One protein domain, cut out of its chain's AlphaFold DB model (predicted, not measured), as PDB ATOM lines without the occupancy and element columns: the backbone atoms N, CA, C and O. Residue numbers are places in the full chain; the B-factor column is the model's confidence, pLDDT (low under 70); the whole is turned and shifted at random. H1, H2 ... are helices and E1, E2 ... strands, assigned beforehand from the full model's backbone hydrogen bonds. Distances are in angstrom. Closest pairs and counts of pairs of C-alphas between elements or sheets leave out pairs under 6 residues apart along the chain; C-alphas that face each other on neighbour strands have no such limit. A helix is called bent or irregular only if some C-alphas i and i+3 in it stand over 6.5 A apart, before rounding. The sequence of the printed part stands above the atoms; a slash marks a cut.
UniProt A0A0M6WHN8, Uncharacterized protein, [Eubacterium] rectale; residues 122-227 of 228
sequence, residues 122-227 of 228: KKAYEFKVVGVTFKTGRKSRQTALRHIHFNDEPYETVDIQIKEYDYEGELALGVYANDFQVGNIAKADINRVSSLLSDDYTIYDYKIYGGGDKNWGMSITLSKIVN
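AT A GLANCE: This is residues 122 to 227 of the 228 residues of an uncharacterized protein of [Eubacterium] rectale (UniProt A0A0M6WHN8). One strongly twisted sheet of six strands is curled like part of a barrel and folded back on itself, E2, E3 and E4 facing E6 and E5 with E1 as the hinge. The sheet curls round H2, and H1 is on its opposite face, beside E4, E5 and E6. The 106 printed residues run E1, H1, E2, E3, E4, H2, E5, E6; the sheet's order is E2, E3, E4, E1, E6, E5, all antiparallel. The class is mixed, helices and strands, and the whole is compact, with a radius of gyration of the C-alphas of 13.9 A and spans of 41 by 35 by 23 A.

IN THESE COORDINATES: E1 is residues 122 to 130, 25.6 A, from C-alpha 122 at (32.465, -26.716, -20.197). E2 is residues 160 to 167, E3 170 to 177 and E4 180 to 185. E5 is residues 202 to 211, 27.2 A; E6, residues 214 to 226, 37.9 A, ends with C-alpha 226 at (28.155, -30.632, -18.698). H1 is residues 141 to 150, 14.1 A, and H2 187 to 198, 17.7 A.

HOW THE PARTS SIT: E2, E3 and E4 form a meander, each strand the antiparallel neighbour of the one before; N 163 and O 174 are 2.9 A apart, N 175 and O 183 2.8 A. E1 pairs with E4 at N 130 and O 184, 2.7 A, and with E6 at N 125 and O 222, 2.9 A. E5 and E6 form a hairpin, with N 204 and O 221 2.8 A apart. H1 touches E4, the closest C-alphas being those of Arg 141 and Val 182, 5.5 A. H2 touches E3, the closest C-alphas being those of Leu 173 and Ile 190, 6.7 A. H2 is irregular: C-alphas 188 and 191 are 7.4 A apart. Every O i to N i+4 pair is within hydrogen-bond range in H1, and 6 of 8 in H2.

THE WHOLE: The C-alphas farthest apart, those of Arg 138 and Asn 227, are 45.9 A apart. The printed part has no cut, and no link is long. Residues 132 to 139, 212 and 227 have pLDDT under 70.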
ATOM      1  N   LYS A 122      31.603 -26.811 -21.373       80.06
ATOM      2  CA  LYS A 122      32.465 -26.716 -20.197       80.06
ATOM      3  C   LYS A 122      32.131 -25.463 -19.402       80.06
ATOM      4  O   LYS A 122      32.418 -24.351 -19.845       80.06
ATOM      5  N   LYS A 123      31.647 -25.642 -18.173       89.38
ATOM      6  CA  LYS A 123      31.490 -24.539 -17.215       89.38
ATOM      7  C   LYS A 123      32.762 -24.394 -16.394       89.38
ATOM      8  O   LYS A 123      33.237 -25.371 -15.820       89.38
ATOM      9  N   ALA A 124      33.321 -23.186 -16.348       89.25
ATOM     10  CA  ALA A 124      34.558 -22.890 -15.633       89.25
ATOM     11  C   ALA A 124      34.454 -21.578 -14.845       89.25
ATOM     12  O   ALA A 124      33.947 -20.582 -15.357       89.25
ATOM     13  N   TYR A 125      34.965 -21.580 -13.615       92.94
ATOM     14  CA  TYR A 125      34.957 -20.427 -12.714       92.94
ATOM     15  C   TYR A 125      36.352 -20.222 -12.118       92.94
ATOM     16  O   TYR A 125      36.930 -21.156 -11.562       92.94
ATOM     17  N   GLU A 126      36.888 -19.006 -12.240       95.81
ATOM     18  CA  GLU A 126      38.207 -18.635 -11.716       95.81
ATOM     19  C   GLU A 126      38.072 -17.930 -10.357       95.81
ATOM     20  O   GLU A 126      37.314 -16.973 -10.217       95.81
ATOM     21  N   PHE A 127      38.842 -18.381  -9.364       95.12
ATOM     22  CA  PHE A 127      38.840 -17.850  -7.999       95.12
ATOM     23  C   PHE A 127      40.235 -17.397  -7.579       95.12
ATOM     24  O   PHE A 127      41.237 -18.074  -7.835       95.12
ATOM     25  N   LYS A 128      40.319 -16.250  -6.896       94.19
ATOM     26  CA  LYS A 128      41.589 -15.729  -6.368       94.19
ATOM     27  C   LYS A 128      41.987 -16.456  -5.087       94.19
ATOM     28  O   LYS A 128      41.179 -16.633  -4.181       94.19
ATOM     29  N   VAL A 129      43.273 -16.779  -4.976       93.12
ATOM     30  CA  VAL A 129      43.866 -17.349  -3.762       93.12
ATOM     31  C   VAL A 129      44.452 -16.217  -2.916       93.12
ATOM     32  O   VAL A 129      45.460 -15.610  -3.287       93.12
ATOM     33  N   VAL A 130      43.860 -15.929  -1.761       89.88
ATOM     34  CA  VAL A 130      44.207 -14.818  -0.853       89.88
ATOM     35  C   VAL A 130      44.862 -15.310   0.448       89.88
ATOM     36  O   VAL A 130      45.219 -16.480   0.563       89.88
ATOM     37  N   GLY A 131      45.059 -14.408   1.419       72.56
ATOM     38  CA  GLY A 131      45.223 -14.754   2.837       72.56
ATOM     39  C   GLY A 131      46.473 -15.559   3.200       72.56
ATOM     40  O   GLY A 131      46.372 -16.731   3.544       72.56
ATOM     41  N   VAL A 132      47.644 -14.913   3.189       59.88
ATOM     42  CA  VAL A 132      48.927 -15.485   3.666       59.88
ATOM     43  C   VAL A 132      49.519 -14.815   4.884       59.88
ATOM     44  O   VAL A 132      50.730 -14.797   5.096       59.88
ATOM     45  N   THR A 133      48.658 -14.282   5.730       49.16
ATOM     46  CA  THR A 133      49.074 -13.729   7.014       49.16
ATOM     47  C   THR A 133      49.567 -14.798   8.002       49.16
ATOM     48  O   THR A 133      50.227 -14.442   8.974       49.16
ATOM     49  N   PHE A 134      49.399 -16.098   7.724       42.41
ATOM     50  CA  PHE A 134      50.097 -17.163   8.452       42.41
ATOM     51  C   PHE A 134      51.478 -17.454   7.854       42.41
ATOM     52  O   PHE A 134      51.616 -17.957   6.739       42.41
ATOM     53  N   LYS A 135      52.529 -17.203   8.643       45.84
ATOM     54  CA  LYS A 135      53.858 -17.769   8.397       45.84
ATOM     55  C   LYS A 135      53.776 -19.285   8.596       45.84
ATOM     56  O   LYS A 135      53.858 -19.761   9.726       45.84
ATOM     57  N   THR A 136      53.652 -20.063   7.527       48.09
ATOM     58  CA  THR A 136      53.816 -21.525   7.576       48.09
ATOM     59  C   THR A 136      55.302 -21.876   7.741       48.09
ATOM     60  O   THR A 136      56.019 -22.272   6.820       48.09
ATOM     61  N   GLY A 137      55.804 -21.687   8.964       57.69
ATOM     62  CA  GLY A 137      57.175 -22.011   9.346       57.69
ATOM     63  C   GLY A 137      58.225 -21.149   8.633       57.69
ATOM     64  O   GLY A 137      58.238 -19.930   8.766       57.69
ATOM     65  N   ARG A 138      59.168 -21.795   7.930       54.91
ATOM     66  CA  ARG A 138      60.356 -21.145   7.331       54.91
ATOM     67  C   ARG A 138      60.237 -20.838   5.834       54.91
ATOM     68  O   ARG A 138      61.166 -20.263   5.274       54.91
ATOM     69  N   LYS A 139      59.163 -21.264   5.165       65.62
ATOM     70  CA  LYS A 139      58.990 -21.089   3.716       65.62
ATOM     71  C   LYS A 139      57.942 -20.021   3.448       65.62
ATOM     72  O   LYS A 139      56.861 -20.070   4.017       65.62
ATOM     73  N   SER A 140      58.266 -19.059   2.587       78.50
ATOM     74  CA  SER A 140      57.313 -18.018   2.208       78.50
ATOM     75  C   SER A 140      56.446 -18.485   1.038       78.50
ATOM     76  O   SER A 140      56.944 -19.147   0.122       78.50
ATOM     77  N   ARG A 141      55.169 -18.077   1.020       86.25
ATOM     78  CA  ARG A 141      54.318 -18.188  -0.178       86.25
ATOM     79  C   ARG A 141      55.003 -17.606  -1.403       86.25
ATOM     80  O   ARG A 141      54.926 -18.195  -2.466       86.25
ATOM     81  N   GLN A 142      55.668 -16.465  -1.251       87.19
ATOM     82  CA  GLN A 142      56.313 -15.767  -2.361       87.19
ATOM     83  C   GLN A 142      57.376 -16.645  -3.032       87.19
ATOM     84  O   GLN A 142      57.411 -16.747  -4.253       87.19
ATOM     85  N   THR A 143      58.177 -17.358  -2.238       86.69
ATOM     86  CA  THR A 143      59.141 -18.340  -2.749       86.69
ATOM     87  C   THR A 143      58.436 -19.519  -3.414       86.69
ATOM     88  O   THR A 143      58.831 -19.906  -4.506       86.69
ATOM     89  N   ALA A 144      57.384 -20.070  -2.799       88.31
ATOM     90  CA  ALA A 144      56.646 -21.194  -3.376       88.31
ATOM     91  C   ALA A 144      56.008 -20.834  -4.727       88.31
ATOM     92  O   ALA A 144      56.221 -21.539  -5.704       88.31
ATOM     93  N   LEU A 145      55.296 -19.704  -4.812       90.94
ATOM     94  CA  LEU A 145      54.669 -19.250  -6.055       90.94
ATOM     95  C   LEU A 145      55.697 -18.919  -7.134       90.94
ATOM     96  O   LEU A 145      55.486 -19.268  -8.291       90.94
ATOM     97  N   ARG A 146      56.829 -18.305  -6.762       90.25
ATOM     98  CA  ARG A 146      57.940 -18.086  -7.692       90.25
ATOM     99  C   ARG A 146      58.452 -19.410  -8.262       90.25
ATOM    100  O   ARG A 146      58.618 -19.508  -9.470       90.25
ATOM    101  N   HIS A 147      58.697 -20.405  -7.410       89.06
ATOM    102  CA  HIS A 147      59.206 -21.696  -7.869       89.06
ATOM    103  C   HIS A 147      58.185 -22.421  -8.754       89.06
ATOM    104  O   HIS A 147      58.570 -22.980  -9.768       89.06
ATOM    105  N   ILE A 148      56.889 -22.353  -8.431       88.50
ATOM    106  CA  ILE A 148      55.820 -22.875  -9.301       88.50
ATOM    107  C   ILE A 148      55.849 -22.171 -10.665       88.50
ATOM    108  O   ILE A 148      55.790 -22.831 -11.694       88.50
ATOM    109  N   HIS A 149      55.974 -20.839 -10.686       89.62
ATOM    110  CA  HIS A 149      55.994 -20.067 -11.931       89.62
ATOM    111  C   HIS A 149      57.176 -20.421 -12.840       89.62
ATOM    112  O   HIS A 149      57.004 -20.536 -14.050       89.62
ATOM    113  N   PHE A 150      58.370 -20.591 -12.266       86.94
ATOM    114  CA  PHE A 150      59.580 -20.947 -13.015       86.94
ATOM    115  C   PHE A 150      59.799 -22.459 -13.154       86.94
ATOM    116  O   PHE A 150      60.777 -22.867 -13.773       86.94
ATOM    117  N   ASN A 151      58.882 -23.282 -12.632       83.44
ATOM    118  CA  ASN A 151      58.996 -24.739 -12.601       83.44
ATOM    119  C   ASN A 151      60.297 -25.224 -11.915       83.44
ATOM    120  O   ASN A 151      60.927 -26.190 -12.350       83.44
ATOM    121  N   ASP A 152      60.705 -24.523 -10.851       80.25
ATOM    122  CA  ASP A 152      61.883 -24.823 -10.032       80.25
ATOM    123  C   ASP A 152      61.570 -25.896  -8.972       80.25
ATOM    124  O   ASP A 152      60.448 -25.987  -8.464       80.25
ATOM    125  N   GLU A 153      62.590 -26.637  -8.521       73.31
ATOM    126  CA  GLU A 153      62.464 -27.609  -7.424       73.31
ATOM    127  C   GLU A 153      61.821 -26.973  -6.168       73.31
ATOM    128  O   GLU A 153      62.249 -25.897  -5.725       73.31
ATOM    129  N   PRO A 154      60.836 -27.612  -5.499       83.75
ATOM    130  CA  PRO A 154      60.276 -28.953  -5.735       83.75
ATOM    131  C   PRO A 154      58.934 -28.946  -6.504       83.75
ATOM    132  O   PRO A 154      58.028 -29.709  -6.155       83.75
ATOM    133  N   TYR A 155      58.744 -28.016  -7.441       85.75
ATOM    134  CA  TYR A 155      57.481 -27.770  -8.147       85.75
ATOM    135  C   TYR A 155      57.564 -28.090  -9.645       85.75
ATOM    136  O   TYR A 155      56.822 -27.519 -10.434       85.75
ATOM    137  N   GLU A 156      58.418 -29.038 -10.039       84.44
ATOM    138  CA  GLU A 156      58.502 -29.544 -11.417       84.44
ATOM    139  C   GLU A 156      57.217 -30.265 -11.859       84.44
ATOM    140  O   GLU A 156      56.902 -30.346 -13.045       84.44
ATOM    141  N   THR A 157      56.486 -30.800 -10.880       82.44
ATOM    142  CA  THR A 157      55.103 -31.254 -11.003       82.44
ATOM    143  C   THR A 157      54.328 -30.651  -9.842       82.44
ATOM    144  O   THR A 157      54.753 -30.769  -8.690       82.44
ATOM    145  N   VAL A 158      53.194 -30.018 -10.131       85.75
ATOM    146  CA  VAL A 158      52.389 -29.317  -9.126       85.75
ATOM    147  C   VAL A 158      51.007 -29.939  -9.044       85.75
ATOM    148  O   VAL A 158      50.261 -29.924 -10.019       85.75
ATOM    149  N   ASP A 159      50.675 -30.452  -7.865       89.38
ATOM    150  CA  ASP A 159      49.328 -30.864  -7.495       89.38
ATOM    151  C   ASP A 159      48.678 -29.765  -6.649       89.38
ATOM    152  O   ASP A 159      49.208 -29.393  -5.591       89.38
ATOM    153  N   ILE A 160      47.563 -29.218  -7.141       90.38
ATOM    154  CA  ILE A 160      46.791 -28.186  -6.450       90.38
ATOM    155  C   ILE A 160      45.576 -28.826  -5.794       90.38
ATOM    156  O   ILE A 160      44.775 -29.479  -6.454       90.38
ATOM    157  N   GLN A 161      45.413 -28.582  -4.496       94.19
ATOM    158  CA  GLN A 161      44.309 -29.116  -3.702       94.19
ATOM    159  C   GLN A 161      43.610 -28.002  -2.924       94.19
ATOM    160  O   GLN A 161      44.260 -27.066  -2.451       94.19
ATOM    161  N   ILE A 162      42.298 -28.142  -2.737       92.50
ATOM    162  CA  ILE A 162      41.530 -27.371  -1.755       92.50
ATOM    163  C   ILE A 162      41.257 -28.286  -0.562       92.50
ATOM    164  O   ILE A 162      40.810 -29.417  -0.746       92.50
ATOM    165  N   LYS A 163      41.535 -27.814   0.654       91.00
ATOM    166  CA  LYS A 163      41.225 -28.527   1.901       91.00
ATOM    167  C   LYS A 163      40.379 -27.633   2.796       91.00
ATOM    168  O   LYS A 163      40.750 -26.483   3.042       91.00
ATOM    169  N   GLU A 164      39.263 -28.167   3.273       88.88
ATOM    170  CA  GLU A 164      38.422 -27.502   4.265       88.88
ATOM    171  C   GLU A 164      39.091 -27.561   5.641       88.88
ATOM    172  O   GLU A 164      39.699 -28.572   6.005       88.88
ATOM    173  N   TYR A 165      38.998 -26.476   6.401       85.75
ATOM    174  CA  TYR A 165      39.433 -26.427   7.791       85.75
ATOM    175  C   TYR A 165      38.633 -25.379   8.571       85.75
ATOM    176  O   TYR A 165      38.011 -24.496   7.984       85.75
ATOM    177  N   ASP A 166      38.655 -25.487   9.896       85.31
ATOM    178  CA  ASP A 166      38.049 -24.499  10.786       85.31
ATOM    179  C   ASP A 166      39.040 -23.366  11.078       85.31
ATOM    180  O   ASP A 166      40.191 -23.610  11.466       85.31
ATOM    181  N   TYR A 167      38.596 -22.127  10.888       83.00
ATOM    182  CA  TYR A 167      39.315 -20.932  11.295       83.00
ATOM    183  C   TYR A 167      38.417 -20.089  12.195       83.00
ATOM    184  O   TYR A 167      37.480 -19.453  11.720       83.00
ATOM    185  N   GLU A 168      38.716 -20.073  13.495       84.81
ATOM    186  CA  GLU A 168      37.966 -19.296  14.494       84.81
ATOM    187  C   GLU A 168      36.461 -19.653  14.538       84.81
ATOM    188  O   GLU A 168      35.622 -18.798  14.813       84.81
ATOM    189  N   GLY A 169      36.110 -20.923  14.291       84.00
ATOM    190  CA  GLY A 169      34.722 -21.397  14.261       84.00
ATOM    191  C   GLY A 169      33.999 -21.169  12.931       84.00
ATOM    192  O   GLY A 169      32.805 -21.459  12.828       84.00
ATOM    193  N   GLU A 170      34.687 -20.637  11.918       84.69
ATOM    194  CA  GLU A 170      34.158 -20.466  10.568       84.69
ATOM    195  C   GLU A 170      34.834 -21.423   9.572       84.69
ATOM    196  O   GLU A 170      36.031 -21.710   9.657       84.69
ATOM    197  N   LEU A 171      34.071 -21.879   8.570       84.69
ATOM    198  CA  LEU A 171      34.607 -22.648   7.447       84.69
ATOM    199  C   LEU A 171      35.632 -21.810   6.677       84.69
ATOM    200  O   LEU A 171      35.322 -20.721   6.192       84.69
ATOM    201  N   ALA A 172      36.820 -22.370   6.484       89.44
ATOM    202  CA  ALA A 172      37.858 -21.841   5.618       89.44
ATOM    203  C   ALA A 172      38.304 -22.896   4.599       89.44
ATOM    204  O   ALA A 172      38.295 -24.099   4.856       89.44
ATOM    205  N   LEU A 173      38.715 -22.432   3.417       91.31
ATOM    206  CA  LEU A 173      39.159 -23.290   2.320       91.31
ATOM    207  C   LEU A 173      40.610 -22.963   1.976       91.31
ATOM    208  O   LEU A 173      40.897 -21.948   1.337       91.31
ATOM    209  N   GLY A 174      41.529 -23.826   2.399       93.00
ATOM    210  CA  GLY A 174      42.956 -23.684   2.142       93.00
ATOM    211  C   GLY A 174      43.337 -24.224   0.771       93.00
ATOM    212  O   GLY A 174      42.919 -25.315   0.399       93.00
ATOM    213  N   VAL A 175      44.164 -23.482   0.034       93.81
ATOM    214  CA  VAL A 175      44.722 -23.900  -1.259       93.81
ATOM    215  C   VAL A 175      46.166 -24.341  -1.064       93.81
ATOM    216  O   VAL A 175      46.992 -23.587  -0.541       93.81
ATOM    217  N   TYR A 176      46.474 -25.559  -1.496       92.69
ATOM    218  CA  TYR A 176      47.756 -26.227  -1.289       92.69
ATOM    219  C   TYR A 176      48.411 -26.555  -2.623       92.69
ATOM    220  O   TYR A 176      47.738 -27.036  -3.523       92.69
ATOM    221  N   ALA A 177      49.722 -26.338  -2.713       91.19
ATOM    222  CA  ALA A 177      50.567 -26.824  -3.796       91.19
ATOM    223  C   ALA A 177      51.565 -27.835  -3.221       91.19
ATOM    224  O   ALA A 177      52.401 -27.457  -2.391       91.19
ATOM    225  N   ASN A 178      51.475 -29.106  -3.625       88.62
ATOM    226  CA  ASN A 178      52.301 -30.201  -3.087       88.62
ATOM    227  C   ASN A 178      52.330 -30.201  -1.537       88.62
ATOM    228  O   ASN A 178      53.399 -30.182  -0.924       88.62
ATOM    229  N   ASP A 179      51.151 -30.111  -0.908       81.00
ATOM    230  CA  ASP A 179      50.929 -30.007   0.549       81.00
ATOM    231  C   ASP A 179      51.450 -28.738   1.254       81.00
ATOM    232  O   ASP A 179      51.249 -28.570   2.460       81.00
ATOM    233  N   PHE A 180      52.048 -27.785   0.535       87.31
ATOM    234  CA  PHE A 180      52.350 -26.463   1.082       87.31
ATOM    235  C   PHE A 180      51.172 -25.513   0.850       87.31
ATOM    236  O   PHE A 180      50.818 -25.239  -0.296       87.31
ATOM    237  N   GLN A 181      50.579 -24.983   1.924       89.44
ATOM    238  CA  GLN A 181      49.488 -24.016   1.802       89.44
ATOM    239  C   GLN A 181      50.001 -22.730   1.147       89.44
ATOM    240  O   GLN A 181      50.794 -21.982   1.724       89.44
ATOM    241  N   VAL A 182      49.533 -22.479  -0.070       90.25
ATOM    242  CA  VAL A 182      49.837 -21.277  -0.847       90.25
ATOM    243  C   VAL A 182      48.783 -20.196  -0.649       90.25
ATOM    244  O   VAL A 182      48.977 -19.090  -1.131       90.25
ATOM    245  N   GLY A 183      47.707 -20.452   0.092       91.69
ATOM    246  CA  GLY A 183      46.769 -19.433   0.560       91.69
ATOM    247  C   GLY A 183      45.401 -20.012   0.878       91.69
ATOM    248  O   GLY A 183      45.292 -21.181   1.241       91.69
ATOM    249  N   ASN A 184      44.376 -19.180   0.738       92.25
ATOM    250  CA  ASN A 184      42.985 -19.507   1.022       92.25
ATOM    251  C   ASN A 184      42.062 -18.965  -0.068       92.25
ATOM    252  O   ASN A 184      42.390 -17.975  -0.721       92.25
ATOM    253  N   ILE A 185      40.896 -19.573  -0.238       93.81
ATOM    254  CA  ILE A 185      39.791 -18.957  -0.976       93.81
ATOM    255  C   ILE A 185      39.320 -17.724  -0.199       93.81
ATOM    256  O   ILE A 185      39.318 -17.715   1.034       93.81
ATOM    257  N   ALA A 186      38.966 -16.653  -0.908       90.94
ATOM    258  CA  ALA A 186      38.465 -15.445  -0.266       90.94
ATOM    259  C   ALA A 186      37.160 -15.729   0.486       90.94
ATOM    260  O   ALA A 186      36.312 -16.456  -0.020       90.94
ATOM    261  N   LYS A 187      36.970 -15.109   1.661       88.50
ATOM    262  CA  LYS A 187      35.782 -15.325   2.510       88.50
ATOM    263  C   LYS A 187      34.463 -15.163   1.741       88.50
ATOM    264  O   LYS A 187      33.549 -15.956   1.925       88.50
ATOM    265  N   ALA A 188      34.397 -14.185   0.836       92.44
ATOM    266  CA  ALA A 188      33.229 -13.940  -0.012       92.44
ATOM    267  C   ALA A 188      32.915 -15.088  -0.996       92.44
ATOM    268  O   ALA A 188      31.761 -15.263  -1.374       92.44
ATOM    269  N   ASP A 189      33.916 -15.884  -1.376       94.88
ATOM    270  CA  ASP A 189      33.803 -16.937  -2.389       94.88
ATOM    271  C   ASP A 189      33.639 -18.342  -1.784       94.88
ATOM    272  O   ASP A 189      33.347 -19.287  -2.517       94.88
ATOM    273  N   ILE A 190      33.797 -18.505  -0.463       91.19
ATOM    274  CA  ILE A 190      33.787 -19.817   0.217       91.19
ATOM    275  C   ILE A 190      32.512 -20.603  -0.094       91.19
ATOM    276  O   ILE A 190      32.594 -21.749  -0.534       91.19
ATOM    277  N   ASN A 191      31.342 -19.976   0.052       92.94
ATOM    278  CA  ASN A 191      30.058 -20.634  -0.203       92.94
ATOM    279  C   ASN A 191      29.935 -21.092  -1.662       92.94
ATOM    280  O   ASN A 191      29.441 -22.185  -1.940       92.94
ATOM    281  N   ARG A 192      30.417 -20.272  -2.606       96.00
ATOM    282  CA  ARG A 192      30.358 -20.600  -4.032       96.00
ATOM    283  C   ARG A 192      31.292 -21.758  -4.368       96.00
ATOM    284  O   ARG A 192      30.879 -22.668  -5.080       96.00
ATOM    285  N   VAL A 193      32.522 -21.725  -3.861       92.75
ATOM    286  CA  VAL A 193      33.514 -22.780  -4.091       92.75
ATOM    287  C   VAL A 193      33.072 -24.098  -3.459       92.75
ATOM    288  O   VAL A 193      33.099 -25.116  -4.142       92.75
ATOM    289  N   SER A 194      32.597 -24.092  -2.212       90.69
ATOM    290  CA  SER A 194      32.104 -25.304  -1.536       90.69
ATOM    291  C   SER A 194      30.922 -25.941  -2.287       90.69
ATOM    292  O   SER A 194      30.919 -27.146  -2.540       90.69
ATOM    293  N   SER A 195      29.972 -25.122  -2.760       91.50
ATOM    294  CA  SER A 195      28.866 -25.588  -3.607       91.50
ATOM    295  C   SER A 195      29.345 -26.206  -4.924       91.50
ATOM    296  O   SER A 195      28.813 -27.232  -5.329       91.50
ATOM    297  N   LEU A 196      30.350 -25.618  -5.583       90.75
ATOM    298  CA  LEU A 196      30.915 -26.168  -6.820       90.75
ATOM    299  C   LEU A 196      31.601 -27.517  -6.589       90.75
ATOM    300  O   LEU A 196      31.407 -28.436  -7.378       90.75
ATOM    301  N   LEU A 197      32.377 -27.649  -5.511       86.81
ATOM    302  CA  LEU A 197      33.052 -28.905  -5.171       86.81
ATOM    303  C   LEU A 197      32.051 -30.025  -4.850       86.81
ATOM    304  O   LEU A 197      32.298 -31.174  -5.197       86.81
ATOM    305  N   SER A 198      30.917 -29.680  -4.234       88.56
ATOM    306  CA  SER A 198      29.816 -30.618  -3.975       88.56
ATOM    307  C   SER A 198      29.049 -31.013  -5.241       88.56
ATOM    308  O   SER A 198      28.418 -32.061  -5.268       88.56
ATOM    309  N   ASP A 199      29.109 -30.190  -6.291       85.62
ATOM    310  CA  ASP A 199      28.576 -30.476  -7.628       85.62
ATOM    311  C   ASP A 199      29.670 -31.046  -8.552       85.62
ATOM    312  O   ASP A 199      29.670 -30.797  -9.751       85.62
ATOM    313  N   ASP A 200      30.643 -31.787  -8.016       84.75
ATOM    314  CA  ASP A 200      31.703 -32.481  -8.767       84.75
ATOM    315  C   ASP A 200      32.586 -31.588  -9.664       84.75
ATOM    316  O   ASP A 200      33.239 -32.074 -10.595       84.75
ATOM    317  N   TYR A 201      32.646 -30.273  -9.420       87.56
ATOM    318  CA  TYR A 201      33.651 -29.447 -10.086       87.56
ATOM    319  C   TYR A 201      35.035 -29.815  -9.561       87.56
ATOM    320  O   TYR A 201      35.268 -29.910  -8.357       87.56
ATOM    321  N   THR A 202      35.988 -29.941 -10.477       85.25
ATOM    322  CA  THR A 202      37.383 -30.249 -10.150       85.25
ATOM    323  C   THR A 202      38.293 -29.091 -10.525       85.25
ATOM    324  O   THR A 202      37.942 -28.238 -11.346       85.25
ATOM    325  N   ILE A 203      39.474 -29.039  -9.910       86.69
ATOM    326  CA  ILE A 203      40.503 -28.069 -10.283       86.69
ATOM    327  C   ILE A 203      41.011 -28.440 -11.674       86.69
ATOM    328  O   ILE A 203      41.628 -29.483 -11.867       86.69
ATOM    329  N   TYR A 204      40.727 -27.573 -12.639       85.56
ATOM    330  CA  TYR A 204      41.125 -27.748 -14.030       85.56
ATOM    331  C   TYR A 204      42.472 -27.102 -14.330       85.56
ATOM    332  O   TYR A 204      43.266 -27.651 -15.088       85.56
ATOM    333  N   ASP A 205      42.696 -25.918 -13.767       87.62
ATOM    334  CA  ASP A 205      43.869 -25.103 -14.057       87.62
ATOM    335  C   ASP A 205      44.187 -24.168 -12.886       87.62
ATOM    336  O   ASP A 205      43.348 -23.919 -12.012       87.62
ATOM    337  N   TYR A 206      45.393 -23.616 -12.884       92.81
ATOM    338  CA  TYR A 206      45.814 -22.561 -11.977       92.81
ATOM    339  C   TYR A 206      46.722 -21.571 -12.703       92.81
ATOM    340  O   TYR A 206      47.468 -21.924 -13.611       92.81
ATOM    341  N   LYS A 207      46.708 -20.310 -12.267       93.50
ATOM    342  CA  LYS A 207      47.575 -19.269 -12.829       93.50
ATOM    343  C   LYS A 207      48.396 -18.628 -11.732       93.50
ATOM    344  O   LYS A 207      47.857 -18.246 -10.693       93.50
ATOM    345  N   ILE A 208      49.690 -18.464 -11.990       92.31
ATOM    346  CA  ILE A 208      50.581 -17.638 -11.176       92.31
ATOM    347  C   ILE A 208      50.809 -16.309 -11.892       92.31
ATOM    348  O   ILE A 208      51.145 -16.290 -13.074       92.31
ATOM    349  N   TYR A 209      50.639 -15.200 -11.176       89.44
ATOM    350  CA  TYR A 209      50.802 -13.846 -11.712       89.44
ATOM    351  C   TYR A 209      51.586 -12.948 -10.749       89.44
ATOM    352  O   TYR A 209      51.779 -13.288  -9.581       89.44
ATOM    353  N   GLY A 210      52.026 -11.783 -11.229       88.69
ATOM    354  CA  GLY A 210      52.894 -10.872 -10.474       88.69
ATOM    355  C   GLY A 210      54.380 -11.151 -10.719       88.69
ATOM    356  O   GLY A 210      54.748 -11.550 -11.821       88.69
ATOM    357  N   GLY A 211      55.222 -10.911  -9.710       77.75
ATOM    358  CA  GLY A 211      56.676 -11.096  -9.784       77.75
ATOM    359  C   GLY A 211      57.480  -9.811 -10.022       77.75
ATOM    360  O   GLY A 211      56.924  -8.730 -10.227       77.75
ATOM    361  N   GLY A 212      58.812  -9.932  -9.958       69.56
ATOM    362  CA  GLY A 212      59.741  -8.794 -10.003       69.56
ATOM    363  C   GLY A 212      59.596  -7.898  -8.772       69.56
ATOM    364  O   GLY A 212      59.678  -8.384  -7.645       69.56
ATOM    365  N   ASP A 213      59.313  -6.615  -8.998       71.50
ATOM    366  CA  ASP A 213      59.042  -5.625  -7.942       71.50
ATOM    367  C   ASP A 213      57.647  -5.784  -7.308       71.50
ATOM    368  O   ASP A 213      57.292  -5.077  -6.363       71.50
ATOM    369  N   LYS A 214      56.820  -6.699  -7.834       74.25
ATOM    370  CA  LYS A 214      55.464  -6.981  -7.348       74.25
ATOM    371  C   LYS A 214      55.398  -8.342  -6.658       74.25
ATOM    372  O   LYS A 214      56.094  -9.288  -7.018       74.25
ATOM    373  N   ASN A 215      54.468  -8.468  -5.714       83.50
ATOM    374  CA  ASN A 215      54.186  -9.740  -5.052       83.50
ATOM    375  C   ASN A 215      53.582 -10.765  -6.025       83.50
ATOM    376  O   ASN A 215      52.745 -10.430  -6.864       83.50
ATOM    377  N   TRP A 216      53.971 -12.025  -5.856       86.88
ATOM    378  CA  TRP A 216      53.382 -13.173  -6.534       86.88
ATOM    379  C   TRP A 216      51.985 -13.477  -5.989       86.88
ATOM    380  O   TRP A 216      51.762 -13.531  -4.770       86.88
ATOM    381  N   GLY A 217      51.057 -13.717  -6.910       91.50
ATOM    382  CA  GLY A 217      49.669 -14.097  -6.676       91.50
ATOM    383  C   GLY A 217      49.300 -15.388  -7.404       91.50
ATOM    384  O   GLY A 217      50.058 -15.890  -8.231       91.50
ATOM    385  N   MET A 218      48.140 -15.940  -7.051       93.94
ATOM    386  CA  MET A 218      47.628 -17.179  -7.631       93.94
ATOM    387  C   MET A 218      46.109 -17.106  -7.799       93.94
ATOM    388  O   MET A 218      45.414 -16.484  -6.985       93.94
ATOM    389  N   SER A 219      45.602 -17.751  -8.841       95.81
ATOM    390  CA  SER A 219      44.193 -18.113  -9.006       95.81
ATOM    391  C   SER A 219      44.064 -19.586  -9.382       95.81
ATOM    392  O   SER A 219      45.005 -20.188  -9.901       95.81
ATOM    393  N   ILE A 220      42.903 -20.167  -9.087       95.00
ATOM    394  CA  ILE A 220      42.531 -21.531  -9.481       95.00
ATOM    395  C   ILE A 220      41.257 -21.489 -10.316       95.00
ATOM    396  O   ILE A 220      40.398 -20.637 -10.091       95.00
ATOM    397  N   THR A 221      41.125 -22.419 -11.251       92.06
ATOM    398  CA  THR A 221      39.930 -22.579 -12.080       92.06
ATOM    399  C   THR A 221      39.266 -23.900 -11.748       92.06
ATOM    400  O   THR A 221      39.870 -24.959 -11.920       92.06
ATOM    401  N   LEU A 222      38.014 -23.841 -11.302       85.62
ATOM    402  CA  LEU A 222      37.170 -25.019 -11.133       85.62
ATOM    403  C   LEU A 222      36.347 -25.236 -12.396       85.62
ATOM    404  O   LEU A 222      35.782 -24.273 -12.917       85.62
ATOM    405  N   SER A 223      36.254 -26.473 -12.884       85.44
ATOM    406  CA  SER A 223      35.403 -26.787 -14.033       85.44
ATOM    407  C   SER A 223      34.693 -28.129 -13.931       85.44
ATOM    408  O   SER A 223      35.180 -29.045 -13.268       85.44
ATOM    409  N   LYS A 224      33.579 -28.233 -14.655       86.25
ATOM    410  CA  LYS A 224      32.812 -29.458 -14.875       86.25
ATOM    411  C   LYS A 224      32.424 -29.542 -16.348       86.25
ATOM    412  O   LYS A 224      32.102 -28.525 -16.968       86.25
ATOM    413  N   ILE A 225      32.492 -30.751 -16.899       79.88
ATOM    414  CA  ILE A 225      31.914 -31.057 -18.207       79.88
ATOM    415  C   ILE A 225      30.420 -31.258 -17.990       79.88
ATOM    416  O   ILE A 225      30.023 -32.062 -17.146       79.88
ATOM    417  N   VAL A 226      29.606 -30.510 -18.723       77.00
ATOM    418  CA  VAL A 226      28.155 -30.632 -18.698       77.00
ATOM    419  C   VAL A 226      27.736 -31.209 -20.044       77.00
ATOM    420  O   VAL A 226      28.083 -30.666 -21.092       77.00
ATOM    421  N   ASN A 227      27.028 -32.335 -20.011       64.06
ATOM    422  CA  ASN A 227      26.356 -32.838 -21.201       64.06
ATOM    423  C   ASN A 227      25.147 -31.927 -21.435       64.06
ATOM    424  O   ASN A 227      24.314 -31.798 -20.535       64.06
TER     425      ASN A 227